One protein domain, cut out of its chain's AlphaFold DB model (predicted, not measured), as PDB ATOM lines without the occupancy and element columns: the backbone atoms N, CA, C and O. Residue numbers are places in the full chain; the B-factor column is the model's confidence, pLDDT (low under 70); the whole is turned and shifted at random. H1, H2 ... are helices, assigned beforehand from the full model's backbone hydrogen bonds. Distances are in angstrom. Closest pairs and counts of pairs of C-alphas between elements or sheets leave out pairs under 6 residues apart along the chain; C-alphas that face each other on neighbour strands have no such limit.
ATOM      1  N   HIS A  69      76.425 -34.679  52.278       92.38
ATOM      2  CA  HIS A  69      77.894 -34.756  52.241       92.38
ATOM      3  C   HIS A  69      78.463 -36.153  52.523       92.38
ATOM      4  O   HIS A  69      79.629 -36.406  52.225       92.38
ATOM      5  N   ALA A  70      77.675 -37.075  53.079       90.38
ATOM      6  CA  ALA A  70      78.107 -38.446  53.330       90.38
ATOM      7  C   ALA A  70      78.544 -39.143  52.034       90.38
ATOM      8  O   ALA A  70      77.907 -39.013  50.991       90.38
ATOM      9  N   GLY A  71      79.634 -39.906  52.106       91.12
ATOM     10  CA  GLY A  71      80.229 -40.576  50.947       91.12
ATOM     11  C   GLY A  71      81.108 -39.670  50.079       91.12
ATOM     12  O   GLY A  71      81.733 -40.156  49.136       91.12
ATOM     13  N   HIS A  72      81.223 -38.382  50.411       92.62
ATOM     14  CA  HIS A  72      82.118 -37.439  49.743       92.62
ATOM     15  C   HIS A  72      83.332 -37.102  50.610       92.62
ATOM     16  O   HIS A  72      83.335 -37.311  51.824       92.62
ATOM     17  N   LYS A  73      84.387 -36.583  49.969       94.31
ATOM     18  CA  LYS A  73      85.540 -36.032  50.687       94.31
ATOM     19  C   LYS A  73      85.109 -34.796  51.488       94.31
ATOM     20  O   LYS A  73      84.331 -33.993  50.960       94.31
ATOM     21  N   PRO A  74      85.620 -34.612  52.716       93.25
ATOM     22  CA  PRO A  74      85.300 -33.443  53.520       93.25
ATOM     23  C   PRO A  74      85.830 -32.169  52.860       93.25
ATOM     24  O   PRO A  74      86.909 -32.143  52.267       93.25
ATOM     25  N   ASN A  75      85.077 -31.081  52.989       90.44
ATOM     26  CA  ASN A  75      85.562 -29.761  52.598       90.44
ATOM     27  C   ASN A  75      86.400 -29.122  53.728       90.44
ATOM     28  O   ASN A  75      86.507 -29.652  54.835       90.44
ATOM     29  N   ALA A  76      86.989 -27.954  53.457       89.12
ATOM     30  CA  ALA A  76      87.873 -27.272  54.405       89.12
ATOM     31  C   ALA A  76      87.208 -26.943  55.758       89.12
ATOM     32  O   ALA A  76      87.875 -26.991  56.790       89.12
ATOM     33  N   TYR A  77      85.906 -26.635  55.771       89.00
ATOM     34  CA  TYR A  77      85.175 -26.336  57.006       89.00
ATOM     35  C   TYR A  77      84.998 -27.588  57.862       89.00
ATOM     36  O   TYR A  77      85.282 -27.562  59.058       89.00
ATOM     37  N   MET A  78      84.620 -28.703  57.235       91.56
ATOM     38  CA  MET A  78      84.474 -29.994  57.908       91.56
ATOM     39  C   MET A  78      85.797 -30.457  58.521       91.56
ATOM     40  O   MET A  78      85.832 -30.860  59.681       91.56
ATOM     41  N   LEU A  79      86.899 -30.332  57.772       92.31
ATOM     42  CA  LEU A  79      88.240 -30.677  58.255       92.31
ATOM     43  C   LEU A  79      88.655 -29.852  59.467       92.31
ATOM     44  O   LEU A  79      89.169 -30.399  60.442       92.31
ATOM     45  N   LYS A  80      88.406 -28.541  59.425       92.00
ATOM     46  CA  LYS A  80      88.694 -27.655  60.551       92.00
ATOM     47  C   LYS A  80      87.882 -28.056  61.786       92.00
ATOM     48  O   LYS A  80      88.455 -28.189  62.864       92.00
ATOM     49  N   ALA A  81      86.580 -28.285  61.625       90.38
ATOM     50  CA  ALA A  81      85.708 -28.680  62.724       90.38
ATOM     51  C   ALA A  81      86.121 -30.029  63.334       90.38
ATOM     52  O   ALA A  81      86.200 -30.153  64.551       90.38
ATOM     53  N   ALA A  82      86.469 -31.018  62.507       88.31
ATOM     54  CA  ALA A  82      86.979 -32.305  62.976       88.31
ATOM     55  C   ALA A  82      88.307 -32.188  63.727       88.31
ATOM     56  O   ALA A  82      88.503 -32.863  64.737       88.31
ATOM     57  N   GLN A  83      89.214 -31.325  63.262       89.62
ATOM     58  CA  GLN A  83      90.478 -31.081  63.949       89.62
ATOM     59  C   GLN A  83      90.243 -30.461  65.332       89.62
ATOM     60  O   GLN A  83      90.839 -30.904  66.312       89.62
ATOM     61  N   GLU A  84      89.366 -29.462  65.425       89.94
ATOM     62  CA  GLU A  84      89.007 -28.831  66.698       89.94
ATOM     63  C   GLU A  84      88.302 -29.819  67.639       89.94
ATOM     64  O   GLU A  84      88.684 -29.923  68.807       89.94
ATOM     65  N   LEU A  85      87.359 -30.611  67.121       86.56
ATOM     66  CA  LEU A  85      86.666 -31.635  67.899       86.56
ATOM     67  C   LEU A  85      87.633 -32.713  68.410       86.56
ATOM     68  O   LEU A  85      87.600 -33.066  69.588       86.56
ATOM     69  N   GLY A  86      88.534 -33.205  67.556       84.38
ATOM     70  CA  GLY A  86      89.543 -34.198  67.929       84.38
ATOM     71  C   GLY A  86      90.536 -33.681  68.975       84.38
ATOM     72  O   GLY A  86      90.967 -34.437  69.844       84.38
ATOM     73  N   LEU A  87      90.866 -32.385  68.943       85.75
ATOM     74  CA  LEU A  87      91.699 -31.747  69.966       85.75
ATOM     75  C   LEU A  87      90.974 -31.606  71.307       85.75
ATOM     76  O   LEU A  87      91.612 -31.777  72.346       85.75
ATOM     77  N   GLN A  88      89.678 -31.290  71.294       82.62
ATOM     78  CA  GLN A  88      88.893 -31.115  72.517       82.62
ATOM     79  C   GLN A  88      88.504 -32.451  73.169       82.62
ATOM     80  O   GLN A  88      88.445 -32.547  74.394       82.62
ATOM     81  N   HIS A  89      88.308 -33.496  72.366       77.56
ATOM     82  CA  HIS A  89      87.859 -34.821  72.798       77.56
ATOM     83  C   HIS A  89      88.864 -35.907  72.403       77.56
ATOM     84  O   HIS A  89      88.515 -36.901  71.756       77.56
ATOM     85  N   GLN A  90      90.131 -35.700  72.771       73.44
ATOM     86  CA  GLN A  90      91.222 -36.603  72.402       73.44
ATOM     87  C   GLN A  90      90.893 -38.060  72.748       73.44
ATOM     88  O   GLN A  90      90.558 -38.386  73.886       73.44
ATOM     89  N   GLY A  91      91.001 -38.937  71.750       68.88
ATOM     90  CA  GLY A  91      90.776 -40.378  71.894       68.88
ATOM     91  C   GLY A  91      89.323 -40.842  71.753       68.88
ATOM     92  O   GLY A  91      89.107 -42.046  71.670       68.88
ATOM     93  N   PHE A  92      88.349 -39.928  71.682       68.94
ATOM     94  CA  PHE A  92      86.938 -40.278  71.458       68.94
ATOM     95  C   PHE A  92      86.522 -40.164  69.992       68.94
ATOM     96  O   PHE A  92      85.854 -41.055  69.475       68.94
ATOM     97  N   TRP A  93      86.937 -39.096  69.312       74.25
ATOM     98  CA  TRP A  93      86.601 -38.873  67.908       74.25
ATOM     99  C   TRP A  93      87.822 -39.103  67.027       74.25
ATOM    100  O   TRP A  93      88.829 -38.407  67.155       74.25
ATOM    101  N   ASN A  94      87.725 -40.083  66.130       80.81
ATOM    102  CA  ASN A  94      88.755 -40.373  65.141       80.81
ATOM    103  C   ASN A  94      88.169 -40.207  63.737       80.81
ATOM    104  O   ASN A  94      87.609 -41.147  63.177       80.81
ATOM    105  N   PHE A  95      88.267 -38.989  63.206       85.25
ATOM    106  CA  PHE A  95      87.787 -38.685  61.863       85.25
ATOM    107  C   PHE A  95      88.692 -39.326  60.801       85.25
ATOM    108  O   PHE A  95      89.910 -39.391  61.000       85.25
ATOM    109  N   PRO A  96      88.132 -39.757  59.654       87.75
ATOM    110  CA  PRO A  96      88.932 -40.164  58.508       87.75
ATOM    111  C   PRO A  96      89.832 -39.022  58.025       87.75
ATOM    112  O   PRO A  96      89.546 -37.842  58.248       87.75
ATOM    113  N   ASP A  97      90.901 -39.368  57.308       87.88
ATOM    114  CA  ASP A  97      91.765 -38.363  56.689       87.88
ATOM    115  C   ASP A  97      91.018 -37.504  55.647       87.88
ATOM    116  O   ASP A  97      89.890 -37.791  55.233       87.88
ATOM    117  N   ALA A  98      91.664 -36.418  55.219       88.44
ATOM    118  CA  ALA A  98      91.085 -35.464  54.274       88.44
ATOM    119  C   ALA A  98      90.859 -36.026  52.865       88.44
ATOM    120  O   ALA A  98      90.105 -35.444  52.080       88.44
ATOM    121  N   ASP A  99      91.507 -37.140  52.537       90.31
ATOM    122  CA  ASP A  99      91.405 -37.785  51.236       90.31
ATOM    123  C   ASP A  99      90.385 -38.921  51.202       90.31
ATOM    124  O   ASP A  99      90.071 -39.429  50.121       90.31
ATOM    125  N   SER A 100      89.823 -39.268  52.354       91.44
ATOM    126  CA  SER A 100      88.820 -40.305  52.518       91.44
ATOM    127  C   SER A 100      87.409 -39.735  52.446       91.44
ATOM    128  O   SER A 100      87.132 -38.605  52.849       91.44
ATOM    129  N   SER A 101      86.479 -40.544  51.938       92.69
ATOM    130  CA  SER A 101      85.057 -40.231  52.037       92.69
ATOM    131  C   SER A 101      84.613 -40.304  53.491       92.69
ATOM    132  O   SER A 101      84.893 -41.293  54.171       92.69
ATOM    133  N   TRP A 102      83.886 -39.292  53.942       91.06
ATOM    134  CA  TRP A 102      83.369 -39.244  55.301       91.06
ATOM    135  C   TRP A 102      82.025 -39.951  55.422       91.06
ATOM    136  O   TRP A 102      81.194 -39.924  54.507       91.06
ATOM    137  N   SER A 103      81.821 -40.620  56.556       89.94
ATOM    138  CA  SER A 103      80.543 -41.245  56.871       89.94
ATOM    139  C   SER A 103      79.494 -40.184  57.207       89.94
ATOM    140  O   SER A 103      79.803 -39.014  57.443       89.94
ATOM    141  N   PHE A 104      78.232 -40.607  57.279       88.56
ATOM    142  CA  PHE A 104      77.157 -39.756  57.782       88.56
ATOM    143  C   PHE A 104      77.514 -39.131  59.139       88.56
ATOM    144  O   PHE A 104      77.340 -37.929  59.314       88.56
ATOM    145  N   TRP A 105      78.067 -39.918  60.065       86.75
ATOM    146  CA  TRP A 105      78.397 -39.447  61.409       86.75
ATOM    147  C   TRP A 105      79.573 -38.480  61.432       86.75
ATOM    148  O   TRP A 105      79.529 -37.501  62.169       86.75
ATOM    149  N   ASP A 106      80.583 -38.673  60.591       88.50
ATOM    150  CA  ASP A 106      81.694 -37.720  60.485       88.50
ATOM    151  C   ASP A 106      81.188 -36.347  60.000       88.50
ATOM    152  O   ASP A 106      81.490 -35.297  60.577       88.50
ATOM    153  N   CYS A 107      80.333 -36.345  58.972       88.50
ATOM    154  CA  CYS A 107      79.698 -35.128  58.462       88.50
ATOM    155  C   CYS A 107      78.763 -34.490  59.496       88.50
ATOM    156  O   CYS A 107      78.756 -33.272  59.664       88.50
ATOM    157  N   PHE A 108      77.989 -35.309  60.206       88.50
ATOM    158  CA  PHE A 108      77.058 -34.854  61.229       88.50
ATOM    159  C   PHE A 108      77.795 -34.174  62.390       88.50
ATOM    160  O   PHE A 108      77.492 -33.037  62.746       88.50
ATOM    161  N   ASN A 109      78.793 -34.853  62.960       87.38
ATOM    162  CA  ASN A 109      79.526 -34.375  64.131       87.38
ATOM    163  C   ASN A 109      80.334 -33.119  63.824       87.38
ATOM    164  O   ASN A 109      80.321 -32.175  64.611       87.38
ATOM    165  N   SER A 110      80.987 -33.073  62.660       90.12
ATOM    166  CA  SER A 110      81.706 -31.869  62.231       90.12
ATOM    167  C   SER A 110      80.769 -30.672  62.049       90.12
ATOM    168  O   SER A 110      81.105 -29.574  62.487       90.12
ATOM    169  N   TYR A 111      79.572 -30.870  61.490       90.75
ATOM    170  CA  TYR A 111      78.583 -29.800  61.355       90.75
ATOM    171  C   TYR A 111      78.056 -29.312  62.708       90.75
ATOM    172  O   TYR A 111      78.012 -28.109  62.959       90.75
ATOM    173  N   CYS A 112      77.690 -30.228  63.607       87.19
ATOM    174  CA  CYS A 112      77.234 -29.859  64.947       87.19
ATOM    175  C   CYS A 112      78.308 -29.103  65.732       87.19
ATOM    176  O   CYS A 112      77.983 -28.133  66.418       87.19
ATOM    177  N   TRP A 113      79.572 -29.513  65.606       88.88
ATOM    178  CA  TRP A 113      80.695 -28.825  66.229       88.88
ATOM    179  C   TRP A 113      80.879 -27.404  65.687       88.88
ATOM    180  O   TRP A 113      81.040 -26.465  66.458       88.88
ATOM    181  N   ASP A 114      80.813 -27.236  64.367       89.94
ATOM    182  CA  ASP A 114      80.985 -25.935  63.716       89.94
ATOM    183  C   ASP A 114      79.855 -24.951  64.064       89.94
ATOM    184  O   ASP A 114      80.101 -23.777  64.345       89.94
ATOM    185  N   GLN A 115      78.606 -25.425  64.087       89.25
ATOM    186  CA  GLN A 115      77.436 -24.567  64.294       89.25
ATOM    187  C   GLN A 115      77.140 -24.291  65.772       89.25
ATOM    188  O   GLN A 115      76.747 -23.176  66.128       89.25
ATOM    189  N   TRP A 116      77.315 -25.294  66.637       85.94
ATOM    190  CA  TRP A 116      76.904 -25.240  68.042       85.94
ATOM    191  C   TRP A 116      77.955 -25.844  68.988       85.94
ATOM    192  O   TRP A 116      77.638 -26.746  69.770       85.94
ATOM    193  N   PRO A 117      79.200 -25.329  68.991       84.75
ATOM    194  CA  PRO A 117      80.284 -25.908  69.789       84.75
ATOM    195  C   PRO A 117      79.989 -25.877  71.298       84.75
ATOM    196  O   PRO A 117      80.369 -26.786  72.027       84.75
ATOM    197  N   ALA A 118      79.257 -24.865  71.781       83.19
ATOM    198  CA  ALA A 118      78.890 -24.747  73.195       83.19
ATOM    199  C   ALA A 118      77.800 -25.744  73.631       83.19
ATOM    200  O   ALA A 118      77.661 -26.022  74.820       83.19
ATOM    201  N   GLN A 119      77.009 -26.256  72.686       78.31
ATOM    202  CA  GLN A 119      75.923 -27.205  72.933       78.31
ATOM    203  C   GLN A 119      76.311 -28.634  72.540       78.31
ATOM    204  O   GLN A 119      75.569 -29.562  72.857       78.31
ATOM    205  N   PHE A 120      77.461 -28.822  71.886       78.00
ATOM    206  CA  PHE A 120      77.890 -30.107  71.349       78.00
ATOM    207  C   PHE A 120      77.978 -31.195  72.420       78.00
ATOM    208  O   PHE A 120      77.454 -32.281  72.213       78.00
ATOM    209  N   ASP A 121      78.542 -30.901  73.593       75.50
ATOM    210  CA  ASP A 121      78.619 -31.878  74.691       75.50
ATOM    211  C   ASP A 121      77.240 -32.285  75.206       75.50
ATOM    212  O   ASP A 121      76.995 -33.448  75.521       75.50
ATOM    213  N   THR A 122      76.309 -31.331  75.250       71.19
ATOM    214  CA  THR A 122      74.925 -31.611  75.646       71.19
ATOM    215  C   THR A 122      74.228 -32.460  74.580       71.19
ATOM    216  O   THR A 122      73.511 -33.401  74.911       71.19
ATOM    217  N   TRP A 123      74.494 -32.183  73.301       69.94
ATOM    218  CA  TRP A 123      74.003 -32.981  72.180       69.94
ATOM    219  C   TRP A 123      74.579 -34.399  72.159       69.94
ATOM    220  O   TRP A 123      73.827 -35.351  71.966       69.94
ATOM    221  N   ASN A 124      75.879 -34.555  72.397       68.31
ATOM    222  CA  ASN A 124      76.546 -35.852  72.394       68.31
ATOM    223  C   ASN A 124      75.911 -36.774  73.449       68.31
ATOM    224  O   ASN A 124      75.588 -37.926  73.169       68.31
ATOM    225  N   VAL A 125      75.592 -36.217  74.625       65.44
ATOM    226  CA  VAL A 125      74.819 -36.917  75.660       65.44
ATOM    227  C   VAL A 125      73.421 -37.302  75.160       65.44
ATOM    228  O   VAL A 125      73.027 -38.450  75.347       65.44
ATOM    229  N   TRP A 126      72.692 -36.404  74.484       62.81
ATOM    230  CA  TRP A 126      71.365 -36.709  73.921       62.81
ATOM    231  C   TRP A 126      71.378 -37.813  72.865       62.81
ATOM    232  O   TRP A 126      70.392 -38.532  72.742       62.81
ATOM    233  N   CYS A 127      72.464 -37.955  72.105       56.97
ATOM    234  CA  CYS A 127      72.617 -39.072  71.180       56.97
ATOM    235  C   CYS A 127      72.862 -40.387  71.924       56.97
ATOM    236  O   CYS A 127      72.286 -41.398  71.551       56.97
ATOM    237  N   THR A 128      73.652 -40.385  72.998       52.53
ATOM    238  CA  THR A 128      73.946 -41.608  73.770       52.53
ATOM    239  C   THR A 128      72.872 -42.013  74.786       52.53
ATOM    240  O   THR A 128      72.945 -43.109  75.340       52.53
ATOM    241  N   ASP A 129      71.891 -41.151  75.069       50.41
ATOM    242  CA  ASP A 129      70.850 -41.416  76.062       50.41
ATOM    243  C   ASP A 129      69.654 -42.172  75.438       50.41
ATOM    244  O   ASP A 129      68.900 -41.610  74.638       50.41
TER     245      ASP A 129
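Overview. This is residues 69 to 129 of the 140 residues of an uncharacterized protein of Pseudocercospora eumusae (UniProt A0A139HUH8). Two helices, H1 and H2, cross at nearly a right angle and pack on each other, while the long link between them, residues 89 to 103, folds back from the last residue of H1. After H2 the printed part turns tightly into a third, shorter helix, H3, at one end of the domain, close to H2 but apart from H1. The printed part has 61 residues with three named helices, in the order H1, H2, H3, and no named strand; the class is all helix. It is compact, with a radius of gyration of the C-alphas of 10.9 A, and its C-alphas span 30 by 21 by 20 A.

Arrangement. H1, residues 76 to 88, and H2, residues 104 to 115, touch, and their closest C-alphas, those of Ala 81 and Ser 110, are 5.1 A apart. Their lines stand about perpendicular, at 84 degrees. H3, residues 120 to 128, is close to H2 but not clearly touching; their closest C-alphas, those of Trp 113 and Phe 120, are 6.0 A apart. H2 and H3 run opposite ways at a shallow tilt of 31 degrees. H1 and H3 are apart. In H1, H2 and H3 every O i to N i+4 pair is within hydrogen-bond range.

Along the chain. H1 begins with C-alpha 76 at (87.873, -27.272, 54.405) and is 18.5 A from first to last C-alpha. H2 begins with C-alpha 104 at (77.157, -39.756, 57.782) and is 16.5 A long by the same measure. H3 is 12.4 A long and ends with C-alpha 128 at (73.946, -41.608, 73.770).

Size, cuts and confidence. The two C-alphas farthest apart, those of Asp 99 and Asp 129, are 32.4 A apart. The printed part has no cut. The link from H1 to H2, 15 residues, is long, and the link from H2 to H3, 4 residues, is tight. The mean pLDDT of the printed part is 83.5; residues 91 to 92 and 123 to 129 are under 70.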